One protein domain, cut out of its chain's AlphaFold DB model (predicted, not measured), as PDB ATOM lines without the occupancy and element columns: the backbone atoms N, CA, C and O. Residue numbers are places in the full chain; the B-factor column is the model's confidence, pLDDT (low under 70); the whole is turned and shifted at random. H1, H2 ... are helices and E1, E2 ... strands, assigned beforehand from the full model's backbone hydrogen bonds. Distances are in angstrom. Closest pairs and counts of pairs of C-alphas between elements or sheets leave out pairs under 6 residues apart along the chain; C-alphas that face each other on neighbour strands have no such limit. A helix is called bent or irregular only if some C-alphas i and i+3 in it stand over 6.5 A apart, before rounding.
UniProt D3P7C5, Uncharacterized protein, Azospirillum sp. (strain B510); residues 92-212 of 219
ATOM      1  N   ALA A  92     134.551 166.644 199.305       79.62
ATOM      2  CA  ALA A  92     134.227 167.719 200.238       79.62
ATOM      3  C   ALA A  92     134.989 169.013 199.901       79.62
ATOM      4  O   ALA A  92     134.376 170.077 199.860       79.62
ATOM      5  N   ASP A  93     136.281 168.911 199.571       82.38
ATOM      6  CA  ASP A  93     137.100 170.069 199.183       82.38
ATOM      7  C   ASP A  93     136.596 170.701 197.881       82.38
ATOM      8  O   ASP A  93     136.513 171.921 197.771       82.38
ATOM      9  N   ARG A  94     136.190 169.876 196.905       75.81
ATOM     10  CA  ARG A  94     135.589 170.359 195.650       75.81
ATOM     11  C   ARG A  94     134.288 171.112 195.893       75.81
ATOM     12  O   ARG A  94     134.123 172.214 195.383       75.81
ATOM     13  N   ALA A  95     133.394 170.556 196.710       73.50
ATOM     14  CA  ALA A  95     132.134 171.213 197.048       73.50
ATOM     15  C   ALA A  95     132.349 172.528 197.818       73.50
ATOM     16  O   ALA A  95     131.626 173.499 197.589       73.50
ATOM     17  N   ALA A  96     133.340 172.572 198.713       82.00
ATOM     18  CA  ALA A  96     133.721 173.789 199.424       82.00
ATOM     19  C   ALA A  96     134.277 174.847 198.460       82.00
ATOM     20  O   ALA A  96     133.806 175.981 198.468       82.00
ATOM     21  N   ARG A  97     135.197 174.461 197.568       83.44
ATOM     22  CA  ARG A  97     135.786 175.355 196.558       83.44
ATOM     23  C   ARG A  97     134.738 175.904 195.592       83.44
ATOM     24  O   ARG A  97     134.741 177.097 195.312       83.44
ATOM     25  N   ASP A  98     133.806 175.069 195.137       78.06
ATOM     26  CA  ASP A  98     132.685 175.501 194.295       78.06
ATOM     27  C   ASP A  98     131.767 176.495 195.012       78.06
ATOM     28  O   ASP A  98     131.260 177.430 194.389       78.06
ATOM     29  N   ARG A  99     131.545 176.312 196.319       82.06
ATOM     30  CA  ARG A  99     130.761 177.254 197.121       82.06
ATOM     31  C   ARG A  99     131.475 178.599 197.232       82.06
ATOM     32  O   ARG A  99     130.865 179.609 196.895       82.06
ATOM     33  N   SER A 100     132.755 178.599 197.603       88.94
ATOM     34  CA  SER A 100     133.569 179.818 197.683       88.94
ATOM     35  C   SER A 100     133.619 180.554 196.347       88.94
ATOM     36  O   SER A 100     133.408 181.761 196.308       88.94
ATOM     37  N   ARG A 101     133.766 179.825 195.233       89.25
ATOM     38  CA  ARG A 101     133.719 180.402 193.884       89.25
ATOM     39  C   ARG A 101     132.404 181.131 193.613       89.25
ATOM     40  O   ARG A 101     132.412 182.241 193.097       89.25
ATOM     41  N   ARG A 102     131.266 180.506 193.931       85.38
ATOM     42  CA  ARG A 102     129.940 181.109 193.712       85.38
ATOM     43  C   ARG A 102     129.721 182.335 194.592       85.38
ATOM     44  O   ARG A 102     129.178 183.324 194.117       85.38
ATOM     45  N   GLU A 103     130.142 182.270 195.851       88.81
ATOM     46  CA  GLU A 103     130.074 183.404 196.777       88.81
ATOM     47  C   GLU A 103     130.918 184.574 196.265       88.81
ATOM     48  O   GLU A 103     130.440 185.705 196.211       88.81
ATOM     49  N   GLU A 104     132.140 184.300 195.808       92.25
ATOM     50  CA  GLU A 104     133.030 185.320 195.263       92.25
ATOM     51  C   GLU A 104     132.517 185.894 193.938       92.25
ATOM     52  O   GLU A 104     132.570 187.103 193.737       92.25
ATOM     53  N   PHE A 105     131.931 185.064 193.072       89.50
ATOM     54  CA  PHE A 105     131.248 185.518 191.860       89.50
ATOM     55  C   PHE A 105     130.136 186.527 192.176       89.50
ATOM     56  O   PHE A 105     130.091 187.602 191.580       89.50
ATOM     57  N   VAL A 106     129.268 186.215 193.143       90.31
ATOM     58  CA  VAL A 106     128.188 187.127 193.558       90.31
ATOM     59  C   VAL A 106     128.760 188.424 194.131       90.31
ATOM     60  O   VAL A 106     128.296 189.503 193.768       90.31
ATOM     61  N   GLN A 107     129.795 188.336 194.971       92.44
ATOM     62  CA  GLN A 107     130.440 189.512 195.559       92.44
ATOM     63  C   GLN A 107     131.081 190.418 194.503       92.44
ATOM     64  O   GLN A 107     130.883 191.626 194.547       92.44
ATOM     65  N   ILE A 108     131.808 189.857 193.530       92.50
ATOM     66  CA  ILE A 108     132.420 190.650 192.452       92.50
ATOM     67  C   ILE A 108     131.335 191.325 191.603       92.50
ATOM     68  O   ILE A 108     131.507 192.475 191.206       92.50
ATOM     69  N   GLY A 109     130.207 190.651 191.350       90.19
ATOM     70  CA  GLY A 109     129.058 191.256 190.672       90.19
ATOM     71  C   GLY A 109     128.495 192.459 191.435       90.19
ATOM     72  O   GLY A 109     128.339 193.537 190.857       90.19
ATOM     73  N   GLN A 110     128.267 192.307 192.743       91.31
ATOM     74  CA  GLN A 110     127.784 193.391 193.606       91.31
ATOM     75  C   GLN A 110     128.777 194.555 193.663       91.31
ATOM     76  O   GLN A 110     128.380 195.718 193.561       91.31
ATOM     77  N   ASP A 111     130.074 194.252 193.738       91.50
ATOM     78  CA  ASP A 111     131.122 195.265 193.675       91.50
ATOM     79  C   ASP A 111     131.123 195.992 192.322       91.50
ATOM     80  O   ASP A 111     131.340 197.203 192.277       91.50
ATOM     81  N   ALA A 112     130.800 195.294 191.230       89.31
ATOM     82  CA  ALA A 112     130.600 195.883 189.904       89.31
ATOM     83  C   ALA A 112     129.314 196.726 189.791       89.31
ATOM     84  O   ALA A 112     129.050 197.288 188.731       89.31
ATOM     85  N   GLY A 113     128.523 196.829 190.862       88.44
ATOM     86  CA  GLY A 113     127.290 197.607 190.911       88.44
ATOM     87  C   GLY A 113     126.053 196.858 190.429       88.44
ATOM     88  O   GLY A 113     125.019 197.475 190.174       88.44
ATOM     89  N   PHE A 114     126.137 195.530 190.339       88.31
ATOM     90  CA  PHE A 114     125.065 194.688 189.832       88.31
ATOM     91  C   PHE A 114     124.715 193.549 190.785       88.31
ATOM     92  O   PHE A 114     125.571 192.800 191.243       88.31
ATOM     93  N   GLU A 115     123.428 193.353 191.034       89.56
ATOM     94  CA  GLU A 115     122.927 192.217 191.799       89.56
ATOM     95  C   GLU A 115     122.412 191.128 190.859       89.56
ATOM     96  O   GLU A 115     121.665 191.400 189.917       89.56
ATOM     97  N   LEU A 116     122.819 189.879 191.100       85.44
ATOM     98  CA  LEU A 116     122.298 188.729 190.369       85.44
ATOM     99  C   LEU A 116     120.837 188.498 190.775       85.44
ATOM    100  O   LEU A 116     120.560 188.032 191.874       85.44
ATOM    101  N   VAL A 117     119.914 188.769 189.857       86.00
ATOM    102  CA  VAL A 117     118.478 188.546 190.070       86.00
ATOM    103  C   VAL A 117     118.110 187.106 189.752       86.00
ATOM    104  O   VAL A 117     117.290 186.494 190.431       86.00
ATOM    105  N   CYS A 118     118.687 186.566 188.678       78.88
ATOM    106  CA  CYS A 118     118.244 185.293 188.139       78.88
ATOM    107  C   CYS A 118     119.326 184.551 187.372       78.88
ATOM    108  O   CYS A 118     120.138 185.147 186.666       78.88
ATOM    109  N   THR A 119     119.272 183.226 187.458       76.88
ATOM    110  CA  THR A 119     119.970 182.320 186.547       76.88
ATOM    111  C   THR A 119     118.943 181.385 185.927       76.88
ATOM    112  O   THR A 119     118.270 180.640 186.635       76.88
ATOM    113  N   VAL A 120     118.828 181.421 184.603       73.44
ATOM    114  CA  VAL A 120     117.991 180.508 183.828       73.44
ATOM    115  C   VAL A 120     118.905 179.489 183.169       73.44
ATOM    116  O   VAL A 120     119.753 179.845 182.352       73.44
ATOM    117  N   SER A 121     118.734 178.218 183.526       69.06
ATOM    118  CA  SER A 121     119.374 177.095 182.848       69.06
ATOM    119  C   SER A 121     118.306 176.173 182.265       69.06
ATOM    120  O   SER A 121     117.401 175.713 182.957       69.06
ATOM    121  N   GLY A 122     118.393 175.926 180.961       63.94
ATOM    122  CA  GLY A 122     117.473 175.070 180.222       63.94
ATOM    123  C   GLY A 122     118.230 173.952 179.518       63.94
ATOM    124  O   GLY A 122     119.128 174.222 178.722       63.94
ATOM    125  N   ILE A 123     117.837 172.701 179.768       59.12
ATOM    126  CA  ILE A 123     118.402 171.493 179.126       59.12
ATOM    127  C   ILE A 123     117.670 171.179 177.795       59.12
ATOM    128  O   ILE A 123     117.649 170.049 177.319       59.12
ATOM    129  N   GLY A 124     117.014 172.178 177.194       54.78
ATOM    130  CA  GLY A 124     116.320 172.040 175.911       54.78
ATOM    131  C   GLY A 124     117.276 171.976 174.714       54.78
ATOM    132  O   GLY A 124     118.485 172.143 174.850       54.78
ATOM    133  N   LEU A 125     116.725 171.759 173.518       61.47
ATOM    134  CA  LEU A 125     117.413 171.970 172.241       61.47
ATOM    135  C   LEU A 125     116.799 173.217 171.577       61.47
ATOM    136  O   LEU A 125     115.649 173.139 171.144       61.47
ATOM    137  N   PRO A 126     117.516 174.353 171.485       63.25
ATOM    138  CA  PRO A 126     118.888 174.591 171.950       63.25
ATOM    139  C   PRO A 126     118.990 174.765 173.481       63.25
ATOM    140  O   PRO A 126     118.037 175.247 174.101       63.25
ATOM    141  N   PRO A 127     120.138 174.412 174.094       63.59
ATOM    142  CA  PRO A 127     120.356 174.634 175.518       63.59
ATOM    143  C   PRO A 127     120.432 176.131 175.799       63.59
ATOM    144  O   PRO A 127     120.891 176.911 174.962       63.59
ATOM    145  N   GLN A 128     119.995 176.525 176.990       68.88
ATOM    146  CA  GLN A 128     119.965 177.924 177.402       68.88
ATOM    147  C   GLN A 128     120.701 178.087 178.722       68.88
ATOM    148  O   GLN A 128     120.509 177.308 179.657       68.88
ATOM    149  N   LEU A 129     121.542 179.111 178.790       74.44
ATOM    150  CA  LEU A 129     122.179 179.553 180.020       74.44
ATOM    151  C   LEU A 129     122.199 181.075 179.996       74.44
ATOM    152  O   LEU A 129     122.925 181.668 179.199       74.44
ATOM    153  N   THR A 130     121.380 181.685 180.844       80.25
ATOM    154  CA  THR A 130     121.196 183.134 180.888       80.25
ATOM    155  C   THR A 130     121.276 183.620 182.324       80.25
ATOM    156  O   THR A 130     120.616 183.085 183.212       80.25
ATOM    157  N   TYR A 131     122.070 184.659 182.538       79.38
ATOM    158  CA  TYR A 131     122.190 185.372 183.797       79.38
ATOM    159  C   TYR A 131     121.539 186.741 183.652       79.38
ATOM    160  O   TYR A 131     121.767 187.443 182.666       79.38
ATOM    161  N   SER A 132     120.734 187.125 184.633       83.25
ATOM    162  CA  SER A 132     120.107 188.442 184.683       83.25
ATOM    163  C   SER A 132     120.597 189.187 185.909       83.25
ATOM    164  O   SER A 132     120.483 188.696 187.034       83.25
ATOM    165  N   PHE A 133     121.109 190.384 185.669       85.88
ATOM    166  CA  PHE A 133     121.650 191.275 186.674       85.88
ATOM    167  C   PHE A 133     120.867 192.578 186.688       85.88
ATOM    168  O   PHE A 133     120.525 193.113 185.633       85.88
ATOM    169  N   GLN A 134     120.614 193.103 187.875       86.81
ATOM    170  CA  GLN A 134     119.997 194.405 188.074       86.81
ATOM    171  C   GLN A 134     121.049 195.390 188.559       86.81
ATOM    172  O   GLN A 134     121.852 195.057 189.426       86.81
ATOM    173  N   ASN A 135     121.053 196.595 187.996       86.81
ATOM    174  CA  ASN A 135     121.908 197.664 188.483       86.81
ATOM    175  C   ASN A 135     121.412 198.113 189.869       86.81
ATOM    176  O   ASN A 135     120.239 198.458 190.031       86.81
ATOM    177  N   ILE A 136     122.302 198.070 190.858       87.88
ATOM    178  CA  ILE A 136     122.046 198.518 192.235       87.88
ATOM    179  C   ILE A 136     122.799 199.807 192.575       87.88
ATOM    180  O   ILE A 136     122.407 200.516 193.501       87.88
ATOM    181  N   ARG A 137     123.881 200.107 191.850       86.50
ATOM    182  CA  ARG A 137     124.654 201.344 191.976       86.50
ATOM    183  C   ARG A 137     125.426 201.631 190.692       86.50
ATOM    184  O   ARG A 137     125.840 200.714 189.984       86.50
ATOM    185  N   GLU A 138     125.683 202.909 190.457       83.50
ATOM    186  CA  GLU A 138     126.609 203.361 189.421       83.50
ATOM    187  C   GLU A 138     128.041 202.940 189.777       83.50
ATOM    188  O   GLU A 138     128.449 202.970 190.944       83.50
ATOM    189  N   LEU A 139     128.792 202.496 188.769       84.88
ATOM    190  CA  LEU A 139     130.154 202.010 188.942       84.88
ATOM    191  C   LEU A 139     131.135 203.129 188.598       84.88
ATOM    192  O   LEU A 139     131.277 203.497 187.434       84.88
ATOM    193  N   THR A 140     131.856 203.639 189.597       87.62
ATOM    194  CA  THR A 140     132.884 204.657 189.349       87.62
ATOM    195  C   THR A 140     134.094 204.061 188.623       87.62
ATOM    196  O   THR A 140     134.353 202.857 188.684       87.62
ATOM    197  N   GLU A 141     134.899 204.897 187.961       86.31
ATOM    198  CA  GLU A 141     136.118 204.433 187.280       86.31
ATOM    199  C   GLU A 141     137.126 203.793 188.256       86.31
ATOM    200  O   GLU A 141     137.751 202.776 187.943       86.31
ATOM    201  N   ALA A 142     137.243 204.343 189.470       88.62
ATOM    202  CA  ALA A 142     138.099 203.789 190.517       88.62
ATOM    203  C   ALA A 142     137.615 202.403 190.971       88.62
ATOM    204  O   ALA A 142     138.425 201.476 191.095       88.62
ATOM    205  N   ASP A 143     136.301 202.241 191.147       89.25
ATOM    206  CA  ASP A 143     135.696 200.956 191.493       89.25
ATOM    207  C   ASP A 143     135.876 199.947 190.358       89.25
ATOM    208  O   ASP A 143     136.271 198.810 190.604       89.25
ATOM    209  N   ALA A 144     135.705 200.361 189.101       88.12
ATOM    210  CA  ALA A 144     135.926 199.497 187.944       88.12
ATOM    211  C   ALA A 144     137.362 198.941 187.901       88.12
ATOM    212  O   ALA A 144     137.557 197.760 187.599       88.12
ATOM    213  N   ILE A 145     138.376 199.746 188.237       91.56
ATOM    214  CA  ILE A 145     139.773 199.283 188.330       91.56
ATOM    215  C   ILE A 145     139.943 198.278 189.477       91.56
ATOM    216  O   ILE A 145     140.601 197.248 189.294       91.56
ATOM    217  N   ALA A 146     139.361 198.551 190.646       92.12
ATOM    218  CA  ALA A 146     139.430 197.651 191.798       92.12
ATOM    219  C   ALA A 146     138.756 196.300 191.504       92.12
ATOM    220  O   ALA A 146     139.345 195.244 191.743       92.12
ATOM    221  N   VAL A 147     137.569 196.331 190.898       93.25
ATOM    222  CA  VAL A 147     136.811 195.140 190.500       93.25
ATOM    223  C   VAL A 147     137.561 194.336 189.441       93.25
ATOM    224  O   VAL A 147     137.628 193.115 189.551       93.25
ATOM    225  N   ARG A 148     138.199 194.984 188.456       91.75
ATOM    226  CA  ARG A 148     139.040 194.287 187.462       91.75
ATOM    227  C   ARG A 148     140.202 193.540 188.110       91.75
ATOM    228  O   ARG A 148     140.425 192.384 187.778       91.75
ATOM    229  N   ARG A 149     140.888 194.150 189.083       93.19
ATOM    230  CA  ARG A 149     141.950 193.460 189.838       93.19
ATOM    231  C   ARG A 149     141.413 192.255 190.604       93.19
ATOM    232  O   ARG A 149     142.064 191.215 190.642       93.19
ATOM    233  N   ARG A 150     140.224 192.381 191.200       93.50
ATOM    234  CA  ARG A 150     139.566 191.277 191.912       93.50
ATOM    235  C   ARG A 150     139.157 190.154 190.954       93.50
ATOM    236  O   ARG A 150     139.369 188.988 191.264       93.50
ATOM    237  N   LEU A 151     138.665 190.501 189.767       92.12
ATOM    238  CA  LEU A 151     138.354 189.557 188.694       92.12
ATOM    239  C   LEU A 151     139.602 188.820 188.184       92.12
ATOM    240  O   LEU A 151     139.542 187.617 187.932       92.12
ATOM    241  N   ASP A 152     140.733 189.513 188.051       90.94
ATOM    242  CA  ASP A 152     142.005 188.881 187.691       90.94
ATOM    243  C   ASP A 152     142.452 187.888 188.772       90.94
ATOM    244  O   ASP A 152     142.864 186.776 188.443       90.94
ATOM    245  N   GLY A 153     142.291 188.247 190.053       91.56
ATOM    246  CA  GLY A 153     142.498 187.337 191.182       91.56
ATOM    247  C   GLY A 153     141.596 186.105 191.102       91.56
ATOM    248  O   GLY A 153     142.089 184.982 191.108       91.56
ATOM    249  N   PHE A 154     140.292 186.299 190.892       89.81
ATOM    250  CA  PHE A 154     139.322 185.214 190.722       89.81
ATOM    251  C   PHE A 154     139.729 184.233 189.612       89.81
ATOM    252  O   PHE A 154     139.687 183.018 189.800       89.81
ATOM    253  N   ARG A 155     140.179 184.739 188.457       85.81
ATOM    254  CA  ARG A 155     140.633 183.913 187.319       85.81
ATOM    255  C   ARG A 155     141.916 183.132 187.602       85.81
ATOM    256  O   ARG A 155     142.154 182.118 186.952       85.81
ATOM    257  N   GLN A 156     142.750 183.620 188.516       86.56
ATOM    258  CA  GLN A 156     143.959 182.927 188.960       86.56
ATOM    259  C   GLN A 156     143.636 181.873 190.024       86.56
ATOM    260  O   GLN A 156     144.206 180.787 189.994       86.56
ATOM    261  N   THR A 157     142.704 182.177 190.929       86.38
ATOM    262  CA  THR A 157     142.309 181.300 192.037       86.38
ATOM    263  C   THR A 157     141.434 180.132 191.588       86.38
ATOM    264  O   THR A 157     141.591 179.016 192.087       86.38
ATOM    265  N   TYR A 158     140.513 180.350 190.648       83.75
ATOM    266  CA  TYR A 158     139.606 179.310 190.164       83.75
ATOM    267  C   TYR A 158     139.879 178.994 188.702       83.75
ATOM    268  O   TYR A 158     139.793 179.859 187.829       83.75
ATOM    269  N   SER A 159     140.145 177.724 188.413       76.06
ATOM    270  CA  SER A 159     140.270 177.226 187.051       76.06
ATOM    271  C   SER A 159     139.146 176.243 186.702       76.06
ATOM    272  O   SER A 159     138.219 175.992 187.472       76.06
ATOM    273  N   GLY A 160     139.166 175.741 185.469       73.50
ATOM    274  CA  GLY A 160     138.105 174.893 184.929       73.50
ATOM    275  C   GLY A 160     137.006 175.662 184.189       73.50
ATOM    276  O   GLY A 160     136.942 176.892 184.182       73.50
ATOM    277  N   PHE A 161     136.153 174.907 183.496       71.56
ATOM    278  CA  PHE A 161     135.136 175.465 182.605       71.56
ATOM    279  C   PHE A 161     134.136 176.393 183.322       71.56
ATOM    280  O   PHE A 161     133.956 177.515 182.849       71.56
ATOM    281  N   PRO A 162     133.549 176.017 184.476       75.00
ATOM    282  CA  PRO A 162     132.601 176.889 185.165       75.00
ATOM    283  C   PRO A 162     133.232 178.204 185.637       75.00
ATOM    284  O   PRO A 162     132.637 179.257 185.460       75.00
ATOM    285  N   ALA A 163     134.463 178.169 186.162       79.88
ATOM    286  CA  ALA A 163     135.174 179.372 186.595       79.88
ATOM    287  C   ALA A 163     135.488 180.320 185.427       79.88
ATOM    288  O   ALA A 163     135.381 181.538 185.556       79.88
ATOM    289  N   ARG A 164     135.834 179.768 184.255       81.81
ATOM    290  CA  ARG A 164     136.037 180.557 183.031       81.81
ATOM    291  C   ARG A 164     134.748 181.230 182.572       81.81
ATOM    292  O   ARG A 164     134.783 182.396 182.194       81.81
ATOM    293  N   VAL A 165     133.633 180.505 182.614       80.75
ATOM    294  CA  VAL A 165     132.307 181.051 182.303       80.75
ATOM    295  C   VAL A 165     131.943 182.174 183.273       80.75
ATOM    296  O   VAL A 165     131.634 183.276 182.826       80.75
ATOM    297  N   ASP A 166     132.067 181.932 184.577       85.25
ATOM    298  CA  ASP A 166     131.808 182.928 185.620       85.25
ATOM    299  C   ASP A 166     132.679 184.181 185.399       85.25
ATOM    300  O   ASP A 166     132.185 185.307 185.389       85.25
ATOM    301  N   GLY A 167     133.966 183.994 185.093       86.31
ATOM    302  CA  GLY A 167     134.893 185.083 184.795       86.31
ATOM    303  C   GLY A 167     134.547 185.880 183.532       86.31
ATOM    304  O   GLY A 167     134.837 187.075 183.480       86.31
ATOM    305  N   LEU A 168     133.950 185.262 182.510       84.06
ATOM    306  CA  LEU A 168     133.456 185.976 181.324       84.06
ATOM    307  C   LEU A 168     132.217 186.806 181.640       84.06
ATOM    308  O   LEU A 168     132.118 187.951 181.203       84.06
ATOM    309  N   VAL A 169     131.279 186.223 182.389       85.31
ATOM    310  CA  VAL A 169     130.051 186.902 182.808       85.31
ATOM    311  C   VAL A 169     130.408 188.137 183.635       85.31
ATOM    312  O   VAL A 169     129.927 189.226 183.335       85.31
ATOM    313  N   LEU A 170     131.329 188.009 184.594       89.50
ATOM    314  CA  LEU A 170     131.821 189.142 185.382       89.50
ATOM    315  C   LEU A 170     132.505 190.210 184.522       89.50
ATOM    316  O   LEU A 170     132.260 191.396 184.714       89.50
ATOM    317  N   GLU A 171     133.320 189.822 183.538       89.31
ATOM    318  CA  GLU A 171     133.942 190.793 182.626       89.31
ATOM    319  C   GLU A 171     132.897 191.566 181.812       89.31
ATOM    320  O   GLU A 171     133.017 192.783 181.645       89.31
ATOM    321  N   ALA A 172     131.866 190.872 181.325       84.38
ATOM    322  CA  ALA A 172     130.761 191.485 180.603       84.38
ATOM    323  C   ALA A 172     130.002 192.492 181.476       84.38
ATOM    324  O   ALA A 172     129.699 193.585 181.004       84.38
ATOM    325  N   ILE A 173     129.751 192.164 182.745       85.62
ATOM    326  CA  ILE A 173     129.069 193.052 183.698       85.62
ATOM    327  C   ILE A 173     129.919 194.276 184.024       85.62
ATOM    328  O   ILE A 173     129.411 195.389 184.008       85.62
ATOM    329  N   VAL A 174     131.219 194.105 184.274       88.81
ATOM    330  CA  VAL A 174     132.120 195.237 184.551       88.81
ATOM    331  C   VAL A 174     132.173 196.187 183.357       88.81
ATOM    332  O   VAL A 174     132.106 197.402 183.530       88.81
ATOM    333  N   LYS A 175     132.255 195.648 182.134       83.75
ATOM    334  CA  LYS A 175     132.167 196.449 180.907       83.75
ATOM    335  C   LYS A 175     130.810 197.142 180.800       83.75
ATOM    336  O   LYS A 175     130.768 198.343 180.560       83.75
ATOM    337  N   ALA A 176     129.715 196.423 181.025       80.94
ATOM    338  CA  ALA A 176     128.371 196.992 181.024       80.94
ATOM    339  C   ALA A 176     128.228 198.144 182.030       80.94
ATOM    340  O   ALA A 176     127.701 199.191 181.668       80.94
ATOM    341  N   GLY A 177     128.765 197.992 183.243       80.06
ATOM    342  CA  GLY A 177     128.786 199.023 184.280       80.06
ATOM    343  C   GLY A 177     129.502 200.292 183.843       80.06
ATOM    344  O   GLY A 177     128.962 201.376 184.017       80.06
ATOM    345  N   THR A 178     130.649 200.171 183.167       79.75
ATOM    346  CA  THR A 178     131.366 201.350 182.641       79.75
ATOM    347  C   THR A 178     130.604 202.114 181.552       79.75
ATOM    348  O   THR A 178     130.913 203.274 181.298       79.75
ATOM    349  N   TYR A 179     129.611 201.488 180.912       74.19
ATOM    350  CA  TYR A 179     128.749 202.124 179.910       74.19
ATOM    351  C   TYR A 179     127.330 202.406 180.427       74.19
ATOM    352  O   TYR A 179     126.514 202.959 179.684       74.19
ATOM    353  N   ALA A 180     127.010 202.038 181.672       70.12
ATOM    354  CA  ALA A 180     125.665 202.170 182.226       70.12
ATOM    355  C   ALA A 180     125.238 203.643 182.281       70.12
ATOM    356  O   ALA A 180     124.164 203.975 181.784       70.12
ATOM    357  N   ASP A 181     126.129 204.531 182.729       68.62
ATOM    358  CA  ASP A 181     125.883 205.978 182.816       68.62
ATOM    359  C   ASP A 181     125.583 206.608 181.447       68.62
ATOM    360  O   ASP A 181     124.784 207.532 181.325       68.62
ATOM    361  N   GLN A 182     126.196 206.083 180.381       68.56
ATOM    362  CA  GLN A 182     126.010 206.589 179.018       68.56
ATOM    363  C   GLN A 182     124.728 206.069 178.358       68.56
ATOM    364  O   GLN A 182     124.225 206.676 177.412       68.56
ATOM    365  N   THR A 183     124.223 204.923 178.818       66.50
ATOM    366  CA  THR A 183     123.114 204.196 178.183       66.50
ATOM    367  C   THR A 183     121.823 204.218 178.999       66.50
ATOM    368  O   THR A 183     120.771 203.884 178.459       66.50
ATOM    369  N   GLY A 184     121.873 204.617 180.275       69.38
ATOM    370  CA  GLY A 184     120.738 204.543 181.197       69.38
ATOM    371  C   GLY A 184     120.294 203.102 181.482       69.38
ATOM    372  O   GLY A 184     119.119 202.858 181.756       69.38
ATOM    373  N   ALA A 185     121.203 202.132 181.348       70.62
ATOM    374  CA  ALA A 185     120.891 200.716 181.509       70.62
ATOM    375  C   ALA A 185     120.627 200.371 182.982       70.62
ATOM    376  O   ALA A 185     121.471 200.578 183.850       70.62
ATOM    377  N   THR A 186     119.465 199.785 183.259       78.12
ATOM    378  CA  THR A 186     119.022 199.393 184.608       78.12
ATOM    379  C   THR A 186     119.187 197.899 184.868       78.12
ATOM    380  O   THR A 186     119.180 197.462 186.018       78.12
ATOM    381  N   ALA A 187     119.346 197.100 183.812       80.56
ATOM    382  CA  ALA A 187     119.585 195.669 183.891       80.56
ATOM    383  C   ALA A 187     120.561 195.204 182.804       80.56
ATOM    384  O   ALA A 187     120.648 195.782 181.718       80.56
ATOM    385  N   VAL A 188     121.280 194.123 183.095       80.94
ATOM    386  CA  VAL A 188     122.212 193.462 182.176       80.94
ATOM    387  C   VAL A 188     121.829 191.997 182.087       80.94
ATOM    388  O   VAL A 188     121.756 191.293 183.094       80.94
ATOM    389  N   ILE A 189     121.591 191.523 180.871       81.81
ATOM    390  CA  ILE A 189     121.304 190.119 180.594       81.81
ATOM    391  C   ILE A 189     122.499 189.543 179.850       81.81
ATOM    392  O   ILE A 189     122.864 190.023 178.779       81.81
ATOM    393  N   VAL A 190     123.112 188.509 180.416       81.12
ATOM    394  CA  VAL A 190     124.212 187.772 179.796       81.12
ATOM    395  C   VAL A 190     123.697 186.390 179.429       81.12
ATOM    396  O   VAL A 190     123.505 185.545 180.301       81.12
ATOM    397  N   SER A 191     123.459 186.151 178.143       80.50
ATOM    398  CA  SER A 191     123.154 184.816 177.629       80.50
ATOM    399  C   SER A 191     124.429 184.191 177.085       80.50
ATOM    400  O   SER A 191     125.202 184.862 176.413       80.50
ATOM    401  N   LEU A 192     124.693 182.925 177.390       74.06
ATOM    402  CA  LEU A 192     125.905 182.220 176.960       74.06
ATOM    403  C   LEU A 192     125.629 181.167 175.889       74.06
ATOM    404  O   LEU A 192     126.537 180.802 175.147       74.06
ATOM    405  N   LEU A 193     124.394 180.667 175.824       73.44
ATOM    406  CA  LEU A 193     123.989 179.588 174.931       73.44
ATOM    407  C   LEU A 193     122.672 179.936 174.226       73.44
ATOM    408  O   LEU A 193     121.775 180.482 174.869       73.44
ATOM    409  N   PRO A 194     122.523 179.579 172.937       60.78
ATOM    410  CA  PRO A 194     123.515 178.910 172.084       60.78
ATOM    411  C   PRO A 194     124.630 179.844 171.586       60.78
ATOM    412  O   PRO A 194     125.693 179.373 171.193       60.78
ATOM    413  N   ILE A 195     124.386 181.154 171.608       73.12
ATOM    414  CA  ILE A 195     125.333 182.187 171.190       73.12
ATOM    415  C   ILE A 195     125.504 183.157 172.365       73.12
ATOM    416  O   ILE A 195     124.502 183.675 172.864       73.12
ATOM    417  N   PRO A 196     126.743 183.426 172.803       70.06
ATOM    418  CA  PRO A 196     127.031 184.393 173.842       70.06
ATOM    419  C   PRO A 196     126.606 185.790 173.405       70.06
ATOM    420  O   PRO A 196     127.072 186.302 172.388       70.06
ATOM    421  N   THR A 197     125.725 186.408 174.178       74.00
ATOM    422  CA  THR A 197     125.201 187.749 173.947       74.00
ATOM    423  C   THR A 197     125.112 188.499 175.270       74.00
ATOM    424  O   THR A 197     124.787 187.932 176.314       74.00
ATOM    425  N   VAL A 198     125.427 189.791 175.226       75.00
ATOM    426  CA  VAL A 198     125.261 190.711 176.352       75.00
ATOM    427  C   VAL A 198     124.240 191.748 175.920       75.00
ATOM    428  O   VAL A 198     124.422 192.417 174.905       75.00
ATOM    429  N   THR A 199     123.146 191.858 176.660       74.50
ATOM    430  CA  THR A 199     122.065 192.799 176.380       74.50
ATOM    431  C   THR A 199     121.939 193.765 177.545       74.50
ATOM    432  O   THR A 199     121.660 193.362 178.673       74.50
ATOM    433  N   LEU A 200     122.151 195.048 177.261       70.94
ATOM    434  CA  LEU A 200     121.851 196.134 178.186       70.94
ATOM    435  C   LEU A 200     120.372 196.472 178.038       70.94
ATOM    436  O   LEU A 200     119.912 196.743 176.929       70.94
ATOM    437  N   VAL A 201     119.626 196.439 179.136       72.62
ATOM    438  CA  VAL A 201     118.199 196.753 179.126       72.62
ATOM    439  C   VAL A 201     117.974 198.005 179.961       72.62
ATOM    440  O   VAL A 201     118.250 198.031 181.159       72.62
ATOM    441  N   ALA A 202     117.471 199.054 179.315       62.66
ATOM    442  CA  ALA A 202     116.960 200.248 179.974       62.66
ATOM    443  C   ALA A 202     115.462 200.041 180.239       62.66
ATOM    444  O   ALA A 202     114.609 200.450 179.456       62.66
ATOM    445  N   VAL A 203     115.134 199.313 181.304       56.84
ATOM    446  CA  VAL A 203     113.748 199.082 181.745       56.84
ATOM    447  C   VAL A 203     113.520 199.782 183.067       56.84
ATOM    448  O   VAL A 203     114.369 199.739 183.955       56.84
ATOM    449  N   SER A 204     112.354 200.395 183.261       50.31
ATOM    450  CA  SER A 204     112.017 200.835 184.613       50.31
ATOM    451  C   SER A 204     112.003 199.605 185.542       50.31
ATOM    452  O   SER A 204     111.589 198.524 185.113       50.31
ATOM    453  N   PRO A 205     112.437 199.716 186.809       48.06
ATOM    454  CA  PRO A 205     112.422 198.586 187.743       48.06
ATOM    455  C   PRO A 205     111.020 197.959 187.895       48.06
ATOM    456  O   PRO A 205     110.896 196.767 188.167       48.06
ATOM    457  N   ALA A 206     109.955 198.724 187.620       45.50
ATOM    458  CA  ALA A 206     108.582 198.227 187.558       45.50
ATOM    459  C   ALA A 206     108.310 197.313 186.346       45.50
ATOM    460  O   ALA A 206     107.499 196.398 186.454       45.50
ATOM    461  N   GLN A 207     108.984 197.512 185.211       44.62
ATOM    462  CA  GLN A 207     108.861 196.647 184.033       44.62
ATOM    463  C   GLN A 207     109.652 195.347 184.171       44.62
ATOM    464  O   GLN A 207     109.135 194.321 183.755       44.62
ATOM    465  N   VAL A 208     110.816 195.354 184.837       50.84
ATOM    466  CA  VAL A 208     111.541 194.117 185.215       50.84
ATOM    467  C   VAL A 208     110.676 193.226 186.118       50.84
ATOM    468  O   VAL A 208     110.729 192.003 186.017       50.84
ATOM    469  N   ALA A 209     109.837 193.834 186.964       45.31
ATOM    470  CA  ALA A 209     108.876 193.130 187.812       45.31
ATOM    471  C   ALA A 209     107.587 192.702 187.070       45.31
ATOM    472  O   ALA A 209     107.001 191.673 187.406       45.31
ATOM    473  N   GLN A 210     107.133 193.469 186.068       40.34
ATOM    474  CA  GLN A 210     105.904 193.201 185.301       40.34
ATOM    475  C   GLN A 210     106.096 192.284 184.086       40.34
ATOM    476  O   GLN A 210     105.126 191.671 183.646       40.34
ATOM    477  N   THR A 211     107.319 192.095 183.583       45.59
ATOM    478  CA  THR A 211     107.632 191.027 182.610       45.59
ATOM    479  C   THR A 211     107.559 189.619 183.223       45.59
ATOM    480  O   THR A 211     107.930 188.643 182.576       45.59
ATOM    481  N   GLY A 212     107.088 189.502 184.473       40.44
ATOM    482  CA  GLY A 212     107.392 188.377 185.343       40.44
ATOM    483  C   GLY A 212     108.887 188.363 185.663       40.44
ATOM    484  O   GLY A 212     109.656 189.126 185.066       40.44
TER     485      GLY A 212
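Overview. This is residues 92 to 212 of the 219 residues of an uncharacterized protein of Azospirillum sp. (strain B510) (UniProt D3P7C5). Three helices, H1, H2 and H3, run up and down as a bundle, and H3 also covers one face of a twisted four-stranded sheet. H1 extends beyond the sheet and only grazes it, while the small H4 lies far from the bundle at the end of the printed part. The 121 printed residues hold four named helices and four named strands, in the order H1 E1 E2 H2 H3 E3 E4 H4, and the antiparallel sheet runs E1 - E2 - E3 - E4. The class is mixed, helices and strands. The whole is compact, with a radius of gyration of the C-alphas of 14.5 A, and flat, spanning 43 by 41 by 22 A.

Arrangement. H1, residues 92 to 111, only grazes the sheet with residues 105 to 110. E1, residues 114 to 122, bends by 51 degrees at residue 117 and forms a hairpin with E2, residues 128 to 135; N 120 and O 130 are 2.8 A apart, within hydrogen-bond range. H2, residues 141 to 157, is not on the sheet; H1 touches it with residues 104 to 111 alone, at a shallow tilt of 12 degrees, opposite ways, the closest C-alphas being those of Asp 111 and Val 147, 6.5 A apart. H3, residues 161 to 183, touches H2 in a helical hairpin at a shallow tilt of 6 degrees, with the C-alphas of Arg 155 and Gly 167 closest at 6.4 A. H1 touches H3 with residues 101 to 109 alone, the same way at a shallow tilt of 7 degrees; the closest C-alphas, of Gly 109 and Leu 170, are 6.3 A apart. H3 has a kink of 34 degrees near residue 177 and is irregular, with C-alphas 178 and 181 7.2 A apart. E3, residues 187 to 193, is the antiparallel neighbour of E2, with N 131 and O 190 at 2.8 A, and forms a hairpin with E4, residues 197 to 201, with N 189 and O 199 at 2.9 A. H3 is on one face of the sheet, two layers, at a height over the sheet of 8.3 A; it lies over E2 and E3, slantwise to the strands, at 34 degrees to E3 on the local plane. H4, residues 205 to 210, only grazes the sheet with residues 205 to 208 and is apart from H1, H2 and H3. Every O i to N i+4 pair is within hydrogen-bond range in H1, H2 and H4; in H3 17 of 19 are.

Along the chain. H1 begins at C-alpha 92 (134.227, 167.719, 200.238) and is 28.5 A long; H2 is 24.4 A, and H3, from C-alpha 161 (135.136, 175.465, 182.605), is 31.5 A. E1 is 23.1 A, E2 22.7 A, E3 18.9 A. H4 ends at C-alpha 210 (105.904, 193.201, 185.301).

Size, cuts and confidence. The C-alphas of Ala 92 and Gln 182, 45.0 A apart, are the two farthest apart. The printed part has no cut, and the links between its named elements are tight. The mean pLDDT of the printed part is 78.2; residues 121 to 128, 181 to 184, 194 and 202 to 212 are under 70.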